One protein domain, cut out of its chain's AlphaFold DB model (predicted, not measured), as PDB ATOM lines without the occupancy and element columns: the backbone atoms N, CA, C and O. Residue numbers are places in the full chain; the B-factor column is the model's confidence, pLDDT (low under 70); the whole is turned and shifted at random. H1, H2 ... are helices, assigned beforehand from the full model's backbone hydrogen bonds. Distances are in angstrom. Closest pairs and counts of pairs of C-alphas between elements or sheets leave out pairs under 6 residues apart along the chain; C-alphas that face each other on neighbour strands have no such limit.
ATOM      1  N   TRP A   3     123.634 -44.067 -71.651       70.25
ATOM      2  CA  TRP A   3     123.943 -43.005 -70.694       70.25
ATOM      3  C   TRP A   3     123.919 -41.583 -71.282       70.25
ATOM      4  O   TRP A   3     123.484 -40.646 -70.623       70.25
ATOM      5  N   LEU A   4     124.345 -41.408 -72.538       73.12
ATOM      6  CA  LEU A   4     124.352 -40.087 -73.175       73.12
ATOM      7  C   LEU A   4     122.927 -39.570 -73.432       73.12
ATOM      8  O   LEU A   4     122.688 -38.370 -73.333       73.12
ATOM      9  N   LEU A   5     121.980 -40.469 -73.723       62.53
ATOM     10  CA  LEU A   5     120.586 -40.110 -73.977       62.53
ATOM     11  C   LEU A   5     119.911 -39.623 -72.683       62.53
ATOM     12  O   LEU A   5     119.286 -38.564 -72.691       62.53
ATOM     13  N   ASP A   6     120.150 -40.319 -71.565       62.50
ATOM     14  CA  ASP A   6     119.620 -39.951 -70.242       62.50
ATOM     15  C   ASP A   6     120.146 -38.585 -69.753       62.50
ATOM     16  O   ASP A   6     119.397 -37.796 -69.170       62.50
ATOM     17  N   VAL A   7     121.421 -38.264 -70.024       67.00
ATOM     18  CA  VAL A   7     122.059 -36.995 -69.613       67.00
ATOM     19  C   VAL A   7     121.639 -35.819 -70.502       67.00
ATOM     20  O   VAL A   7     121.373 -34.731 -69.986       67.00
ATOM     21  N   VAL A   8     121.560 -36.021 -71.824       71.94
ATOM     22  CA  VAL A   8     121.228 -34.956 -72.789       71.94
ATOM     23  C   VAL A   8     119.740 -34.605 -72.745       71.94
ATOM     24  O   VAL A   8     119.396 -33.424 -72.742       71.94
ATOM     25  N   PHE A   9     118.856 -35.602 -72.654       64.88
ATOM     26  CA  PHE A   9     117.407 -35.374 -72.611       64.88
ATOM     27  C   PHE A   9     116.855 -35.181 -71.194       64.88
ATOM     28  O   PHE A   9     115.684 -34.830 -71.049       64.88
ATOM     29  N   ARG A  10     117.682 -35.357 -70.146       60.44
ATOM     30  CA  ARG A  10     117.287 -35.217 -68.729       60.44
ATOM     31  C   ARG A  10     116.003 -35.986 -68.400       60.44
ATOM     32  O   ARG A  10     115.181 -35.528 -67.606       60.44
ATOM     33  N   GLU A  11     115.815 -37.156 -69.000       57.09
ATOM     34  CA  GLU A  11     114.558 -37.905 -68.904       57.09
ATOM     35  C   GLU A  11     114.270 -38.360 -67.457       57.09
ATOM     36  O   GLU A  11     113.116 -38.428 -67.025       57.09
ATOM     37  N   ASP A  12     115.319 -38.522 -66.640       56.03
ATOM     38  CA  ASP A  12     115.203 -38.787 -65.202       56.03
ATOM     39  C   ASP A  12     114.706 -37.587 -64.374       56.03
ATOM     40  O   ASP A  12     114.083 -37.785 -63.326       56.03
ATOM     41  N   ALA A  13     114.876 -36.343 -64.838       56.41
ATOM     42  CA  ALA A  13     114.327 -35.168 -64.151       56.41
ATOM     43  C   ALA A  13     112.785 -35.179 -64.162       56.41
ATOM     44  O   ALA A  13     112.144 -34.708 -63.217       56.41
ATOM     45  N   ASN A  14     112.188 -35.800 -65.184       55.91
ATOM     46  CA  ASN A  14     110.743 -35.889 -65.371       55.91
ATOM     47  C   ASN A  14     110.068 -36.882 -64.393       55.91
ATOM     48  O   ASN A  14     108.870 -36.793 -64.117       55.91
ATOM     49  N   LYS A  15     110.831 -37.806 -63.785       55.47
ATOM     50  CA  LYS A  15     110.308 -38.732 -62.760       55.47
ATOM     51  C   LYS A  15     109.974 -38.035 -61.440       55.47
ATOM     52  O   LYS A  15     109.085 -38.491 -60.719       55.47
ATOM     53  N   THR A  16     110.649 -36.934 -61.116       53.81
ATOM     54  CA  THR A  16     110.405 -36.179 -59.874       53.81
ATOM     55  C   THR A  16     109.052 -35.462 -59.919       53.81
ATOM     56  O   THR A  16     108.294 -35.531 -58.951       53.81
ATOM     57  N   LEU A  17     108.696 -34.902 -61.084       55.62
ATOM     58  CA  LEU A  17     107.357 -34.370 -61.367       55.62
ATOM     59  C   LEU A  17     106.279 -35.451 -61.219       55.62
ATOM     60  O   LEU A  17     105.261 -35.214 -60.575       55.62
ATOM     61  N   ASN A  18     106.522 -36.665 -61.722       59.28
ATOM     62  CA  ASN A  18     105.577 -37.782 -61.601       59.28
ATOM     63  C   ASN A  18     105.298 -38.210 -60.150       59.28
ATOM     64  O   ASN A  18     104.157 -38.535 -59.813       59.28
ATOM     65  N   LYS A  19     106.302 -38.180 -59.263       64.94
ATOM     66  CA  LYS A  19     106.110 -38.531 -57.841       64.94
ATOM     67  C   LYS A  19     105.212 -37.523 -57.119       64.94
ATOM     68  O   LYS A  19     104.352 -37.920 -56.334       64.94
ATOM     69  N   GLN A  20     105.382 -36.235 -57.411       71.44
ATOM     70  CA  GLN A  20     104.522 -35.180 -56.868       71.44
ATOM     71  C   GLN A  20     103.139 -35.181 -57.523       71.44
ATOM     72  O   GLN A  20     102.148 -35.001 -56.826       71.44
ATOM     73  N   LEU A  21     103.039 -35.466 -58.825       74.94
ATOM     74  CA  LEU A  21     101.762 -35.600 -59.533       74.94
ATOM     75  C   LEU A  21     100.876 -36.690 -58.924       74.94
ATOM     76  O   LEU A  21      99.706 -36.432 -58.660       74.94
ATOM     77  N   ALA A  22     101.424 -37.876 -58.642       81.69
ATOM     78  CA  ALA A  22     100.667 -38.958 -58.011       81.69
ATOM     79  C   ALA A  22     100.179 -38.583 -56.600       81.69
ATOM     80  O   ALA A  22      99.039 -38.873 -56.232       81.69
ATOM     81  N   PHE A  23     101.021 -37.900 -55.817       84.88
ATOM     82  CA  PHE A  23     100.636 -37.398 -54.499       84.88
ATOM     83  C   PHE A  23      99.538 -36.331 -54.595       84.88
ATOM     84  O   PHE A  23      98.515 -36.442 -53.920       84.88
ATOM     85  N   ASN A  24      99.711 -35.347 -55.476       86.31
ATOM     86  CA  ASN A  24      98.758 -34.262 -55.694       86.31
ATOM     87  C   ASN A  24      97.406 -34.800 -56.180       86.31
ATOM     88  O   ASN A  24      96.367 -34.407 -55.654       86.31
ATOM     89  N   LEU A  25      97.411 -35.760 -57.110       89.44
ATOM     90  CA  LEU A  25      96.201 -36.433 -57.580       89.44
ATOM     91  C   LEU A  25      95.477 -37.149 -56.432       89.44
ATOM     92  O   LEU A  25      94.271 -36.995 -56.275       89.44
ATOM     93  N   ASN A  26      96.209 -37.864 -55.575       90.50
ATOM     94  CA  ASN A  26      95.624 -38.544 -54.418       90.50
ATOM     95  C   ASN A  26      95.023 -37.551 -53.404       90.50
ATOM     96  O   ASN A  26      93.970 -37.813 -52.822       90.50
ATOM     97  N   VAL A  27      95.662 -36.397 -53.192       91.19
ATOM     98  CA  VAL A  27      95.101 -35.317 -52.362       91.19
ATOM     99  C   VAL A  27      93.793 -34.794 -52.969       91.19
ATOM    100  O   VAL A  27      92.799 -34.677 -52.248       91.19
ATOM    101  N   MET A  28      93.755 -34.558 -54.283       89.06
ATOM    102  CA  MET A  28      92.540 -34.133 -54.989       89.06
ATOM    103  C   MET A  28      91.426 -35.187 -54.928       89.06
ATOM    104  O   MET A  28      90.269 -34.844 -54.679       89.06
ATOM    105  N   ASP A  29      91.755 -36.469 -55.089       89.12
ATOM    106  CA  ASP A  29      90.789 -37.566 -54.985       89.12
ATOM    107  C   ASP A  29      90.206 -37.676 -53.572       89.12
ATOM    108  O   ASP A  29      88.992 -37.829 -53.409       89.12
ATOM    109  N   LYS A  30      91.038 -37.530 -52.534       90.75
ATOM    110  CA  LYS A  30      90.577 -37.493 -51.136       90.75
ATOM    111  C   LYS A  30      89.664 -36.302 -50.868       90.75
ATOM    112  O   LYS A  30      88.630 -36.478 -50.223       90.75
ATOM    113  N   PHE A  31      90.012 -35.125 -51.385       89.25
ATOM    114  CA  PHE A  31      89.168 -33.936 -51.284       89.25
ATOM    115  C   PHE A  31      87.809 -34.165 -51.961       89.25
ATOM    116  O   PHE A  31      86.763 -33.983 -51.341       89.25
ATOM    117  N   CYS A  32      87.808 -34.675 -53.195       87.25
ATOM    118  CA  CYS A  32      86.583 -34.982 -53.933       87.25
ATOM    119  C   CYS A  32      85.714 -36.027 -53.206       87.25
ATOM    120  O   CYS A  32      84.491 -35.892 -53.144       87.25
ATOM    121  N   LEU A  33      86.327 -37.048 -52.596       88.69
ATOM    122  CA  LEU A  33      85.620 -38.040 -51.782       88.69
ATOM    123  C   LEU A  33      85.016 -37.447 -50.505       88.69
ATOM    124  O   LEU A  33      83.922 -37.862 -50.122       88.69
ATOM    125  N   ALA A  34      85.704 -36.515 -49.843       88.94
ATOM    126  CA  ALA A  34      85.179 -35.826 -48.666       88.94
ATOM    127  C   ALA A  34      83.924 -35.015 -49.024       88.94
ATOM    128  O   ALA A  34      82.880 -35.195 -48.396       88.94
ATOM    129  N   VAL A  35      83.987 -34.243 -50.113       86.19
ATOM    130  CA  VAL A  35      82.846 -33.485 -50.649       86.19
ATOM    131  C   VAL A  35      81.682 -34.418 -51.013       86.19
ATOM    132  O   VAL A  35      80.546 -34.209 -50.590       86.19
ATOM    133  N   LEU A  36      81.950 -35.521 -51.721       85.06
ATOM    134  CA  LEU A  36      80.926 -36.512 -52.098       85.06
ATOM    135  C   LEU A  36      80.280 -37.244 -50.909       85.06
ATOM    136  O   LEU A  36      79.227 -37.868 -51.084       85.06
ATOM    137  N   LYS A  37      80.917 -37.239 -49.733       83.12
ATOM    138  CA  LYS A  37      80.349 -37.782 -48.491       83.12
ATOM    139  C   LYS A  37      79.464 -36.773 -47.766       83.12
ATOM    140  O   LYS A  37      78.518 -37.209 -47.123       83.12
ATOM    141  N   GLN A  38      79.768 -35.478 -47.857       84.62
ATOM    142  CA  GLN A  38      78.941 -34.415 -47.274       84.62
ATOM    143  C   GLN A  38      77.644 -34.201 -48.059       84.62
ATOM    144  O   GLN A  38      76.621 -33.861 -47.477       84.62
ATOM    145  N   LEU A  39      77.678 -34.434 -49.371       84.06
ATOM    146  CA  LEU A  39      76.504 -34.327 -50.227       84.06
ATOM    147  C   LEU A  39      75.487 -35.439 -49.951       84.06
ATOM    148  O   LEU A  39      75.800 -36.635 -50.032       84.06
ATOM    149  N   ASP A  40      74.241 -35.033 -49.711       81.44
ATOM    150  CA  ASP A  40      73.126 -35.955 -49.548       81.44
ATOM    151  C   ASP A  40      72.470 -36.263 -50.902       81.44
ATOM    152  O   ASP A  40      71.862 -35.409 -51.548       81.44
ATOM    153  N   PHE A  41      72.608 -37.517 -51.336       80.81
ATOM    154  CA  PHE A  41      72.032 -38.028 -52.583       80.81
ATOM    155  C   PHE A  41      70.688 -38.750 -52.367       80.81
ATOM    156  O   PHE A  41      70.135 -39.305 -53.320       80.81
ATOM    157  N   GLY A  42      70.179 -38.825 -51.131       80.19
ATOM    158  CA  GLY A  42      68.908 -39.459 -50.748       80.19
ATOM    159  C   GLY A  42      68.840 -40.989 -50.886       80.19
ATOM    160  O   GLY A  42      68.065 -41.642 -50.191       80.19
ATOM    161  N   LYS A  43      69.646 -41.606 -51.760       80.56
ATOM    162  CA  LYS A  43      69.728 -43.064 -51.953       80.56
ATOM    163  C   LYS A  43      71.170 -43.561 -51.894       80.56
ATOM    164  O   LYS A  43      72.107 -42.879 -52.313       80.56
ATOM    165  N   LYS A  44      71.355 -44.810 -51.446       81.62
ATOM    166  CA  LYS A  44      72.639 -45.513 -51.585       81.62
ATOM    167  C   LYS A  44      72.931 -45.737 -53.069       81.62
ATOM    168  O   LYS A  44      72.297 -46.554 -53.728       81.62
ATOM    169  N   MET A  45      73.905 -44.998 -53.591       85.69
ATOM    170  CA  MET A  45      74.389 -45.114 -54.967       85.69
ATOM    171  C   MET A  45      75.903 -45.317 -54.972       85.69
ATOM    172  O   MET A  45      76.607 -44.842 -54.077       85.69
ATOM    173  N   SER A  46      76.409 -46.003 -55.998       88.31
ATOM    174  CA  SER A  46      77.849 -46.156 -56.204       88.31
ATOM    175  C   SER A  46      78.516 -44.800 -56.453       88.31
ATOM    176  O   SER A  46      77.902 -43.885 -57.006       88.31
ATOM    177  N   LEU A  47      79.800 -44.676 -56.099       85.44
ATOM    178  CA  LEU A  47      80.575 -43.444 -56.303       85.44
ATOM    179  C   LEU A  47      80.542 -42.965 -57.760       85.44
ATOM    180  O   LEU A  47      80.425 -41.770 -58.015       85.44
ATOM    181  N   ARG A  48      80.567 -43.897 -58.723       87.00
ATOM    182  CA  ARG A  48      80.474 -43.579 -60.153       87.00
ATOM    183  C   ARG A  48      79.142 -42.917 -60.512       87.00
ATOM    184  O   ARG A  48      79.133 -41.929 -61.238       87.00
ATOM    185  N   ARG A  49      78.024 -43.419 -59.973       87.62
ATOM    186  CA  ARG A  49      76.700 -42.810 -60.185       87.62
ATOM    187  C   ARG A  49      76.568 -41.468 -59.470       87.62
ATOM    188  O   ARG A  49      75.994 -40.557 -60.050       87.62
ATOM    189  N   LYS A  50      77.137 -41.320 -58.269       86.88
ATOM    190  CA  LYS A  50      77.183 -40.028 -57.561       86.88
ATOM    191  C   LYS A  50      77.941 -38.969 -58.367       86.88
ATOM    192  O   LYS A  50      77.420 -37.878 -58.562       86.88
ATOM    193  N   LYS A  51      79.116 -39.317 -58.913       87.06
ATOM    194  CA  LYS A  51      79.882 -38.447 -59.825       87.06
ATOM    195  C   LYS A  51      79.067 -38.051 -61.063       87.06
ATOM    196  O   LYS A  51      79.048 -36.882 -61.420       87.06
ATOM    197  N   TYR A  52      78.356 -39.001 -61.674       87.81
ATOM    198  CA  TYR A  52      77.504 -38.726 -62.836       87.81
ATOM    199  C   TYR A  52      76.307 -37.814 -62.505       87.81
ATOM    200  O   TYR A  52      75.983 -36.895 -63.254       87.81
ATOM    201  N   ALA A  53      75.663 -38.023 -61.356       85.56
ATOM    202  CA  ALA A  53      74.580 -37.157 -60.891       85.56
ATOM    203  C   ALA A  53      75.081 -35.731 -60.606       85.56
ATOM    204  O   ALA A  53      74.416 -34.761 -60.978       85.56
ATOM    205  N   LEU A  54      76.274 -35.610 -60.010       85.19
ATOM    206  CA  LEU A  54      76.941 -34.330 -59.775       85.19
ATOM    207  C   LEU A  54      77.222 -33.598 -61.093       85.19
ATOM    208  O   LEU A  54      76.927 -32.412 -61.189       85.19
ATOM    209  N   SER A  55      77.721 -34.297 -62.121       84.81
ATOM    210  CA  SER A  55      77.971 -33.679 -63.433       84.81
ATOM    211  C   SER A  55      76.693 -33.211 -64.127       84.81
ATOM    212  O   SER A  55      76.728 -32.230 -64.859       84.81
ATOM    213  N   LEU A  56      75.564 -33.888 -63.893       86.81
ATOM    214  CA  LEU A  56      74.285 -33.525 -64.506       86.81
ATOM    215  C   LEU A  56      73.607 -32.335 -63.810       86.81
ATOM    216  O   LEU A  56      72.875 -31.582 -64.442       86.81
ATOM    217  N   SER A  57      73.810 -32.182 -62.500       83.62
ATOM    218  CA  SER A  57      73.052 -31.227 -61.679       83.62
ATOM    219  C   SER A  57      73.932 -30.516 -60.653       83.62
ATOM    220  O   SER A  57      73.612 -30.454 -59.468       83.62
ATOM    221  N   PHE A  58      75.046 -29.959 -61.130       81.44
ATOM    222  CA  PHE A  58      76.064 -29.317 -60.298       81.44
ATOM    223  C   PHE A  58      75.503 -28.186 -59.422       81.44
ATOM    224  O   PHE A  58      75.769 -28.172 -58.226       81.44
ATOM    225  N   ASP A  59      74.656 -27.307 -59.974       83.00
ATOM    226  CA  ASP A  59      74.062 -26.162 -59.254       83.00
ATOM    227  C   ASP A  59      73.299 -26.576 -57.984       83.00
ATOM    228  O   ASP A  59      73.434 -25.964 -56.925       83.00
ATOM    229  N   LYS A  60      72.544 -27.677 -58.065       82.12
ATOM    230  CA  LYS A  60      71.741 -28.184 -56.949       82.12
ATOM    231  C   LYS A  60      72.611 -28.661 -55.786       82.12
ATOM    232  O   LYS A  60      72.288 -28.390 -54.634       82.12
ATOM    233  N   TYR A  61      73.700 -29.365 -56.091       80.88
ATOM    234  CA  TYR A  61      74.625 -29.872 -55.078       80.88
ATOM    235  C   TYR A  61      75.566 -28.779 -54.559       80.88
ATOM    236  O   TYR A  61      75.946 -28.815 -53.394       80.88
ATOM    237  N   LEU A  62      75.897 -27.777 -55.380       79.56
ATOM    238  CA  LEU A  62      76.664 -26.605 -54.950       79.56
ATOM    239  C   LEU A  62      75.899 -25.839 -53.861       79.56
ATOM    240  O   LEU A  62      76.464 -25.550 -52.813       79.56
ATOM    241  N   LYS A  63      74.589 -25.631 -54.042       81.62
ATOM    242  CA  LYS A  63      73.707 -25.031 -53.023       81.62
ATOM    243  C   LYS A  63      73.572 -25.840 -51.729       81.62
ATOM    244  O   LYS A  63      73.150 -25.284 -50.730       81.62
ATOM    245  N   GLN A  64      73.868 -27.141 -51.738       80.25
ATOM    246  CA  GLN A  64      73.894 -27.957 -50.515       80.25
ATOM    247  C   GLN A  64      75.232 -27.871 -49.768       80.25
ATOM    248  O   GLN A  64      75.299 -28.270 -48.609       80.25
ATOM    249  N   LEU A  65      76.297 -27.431 -50.441       74.06
ATOM    250  CA  LEU A  65      77.643 -27.300 -49.877       74.06
ATOM    251  C   LEU A  65      77.921 -25.913 -49.285       74.06
ATOM    252  O   LEU A  65      78.854 -25.791 -48.494       74.06
ATOM    253  N   LEU A  66      77.163 -24.901 -49.715       70.62
ATOM    254  CA  LEU A  66      77.282 -23.488 -49.346       70.62
ATOM    255  C   LEU A  66      76.264 -23.147 -48.253       70.62
ATOM    256  O   LEU A  66      76.666 -22.477 -47.279       70.62
TER     257      LEU A  66
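Overview. This is residues 3 to 66 of the 66 residues of an uncharacterized protein of Lactococcus garvieae (UniProt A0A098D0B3). One long helix, H2, forms a shaft with the short helix H1 beyond its first end and a small, loose head at its last end, where the chain folds back through residues 39 to 46 and the short helices H3 and H4 are set crosswise to the shaft. Residues 3 to 31, with H1 and much of H2, stick out from this head as a free arm, which makes most of the length. The printed part has 64 residues with four named helices, in the order H1, H2, H3, H4, and no named strand; its class is all helix. It is extended, with a radius of gyration of the C-alphas of 19.2 A, and the C-alphas span 60 by 22 by 17 A.

Along the chain. H1 is residues 3 to 9, from C-alpha 3 at (123.943, -43.005, -70.694). H2 is residues 13 to 38 and measures 39.2 A from first to last C-alpha, from (114.327, -35.168, -64.151) to (78.941, -34.415, -47.274). H3, residues 47 to 56, measures 14.3 A. H4, residues 58 to 65, measures 10.7 A and ends with C-alpha 65 at (77.643, -27.300, -49.877).

Arrangement. H1 is joined to H2 by a tight link of 3 residues, but the two are apart. H1 is also apart from H3 and from H4. H2 and H3 are close but not clearly touching; their closest C-alphas, those of Leu 36 and Lys 50, are 7.5 A apart. Their lines are about perpendicular, at 81 degrees. H2 and H4 are close but not clearly touching, with the closest C-alphas, those of Gln 38 and Leu 65, 7.7 A apart. Their lines are about perpendicular, at 74 degrees. H3 and H4 are close but not clearly touching, with the closest C-alphas, those of Leu 54 and Tyr 61, 6.9 A apart. They run opposite ways at a steep tilt of 67 degrees. In H1 and H3 every O i to N i+4 pair is within hydrogen-bond range; in H2 21 of 22 are, and in H4 3 of 4.

Size, cuts and confidence. The two C-alphas farthest apart, those of Leu 4 and Gly 42, are 59.8 A apart. The printed part has no cut and ends at Leu 66, the chain's last residue. The link from H2 to H3, 8 residues, is short, the link from H3 to H4 is tight, and there is no long link. Residues 3 to 31 and 55 to 60 stand free. The mean pLDDT of the printed part is 78.2, and residues 5 to 7 and 9 to 19 are under 70.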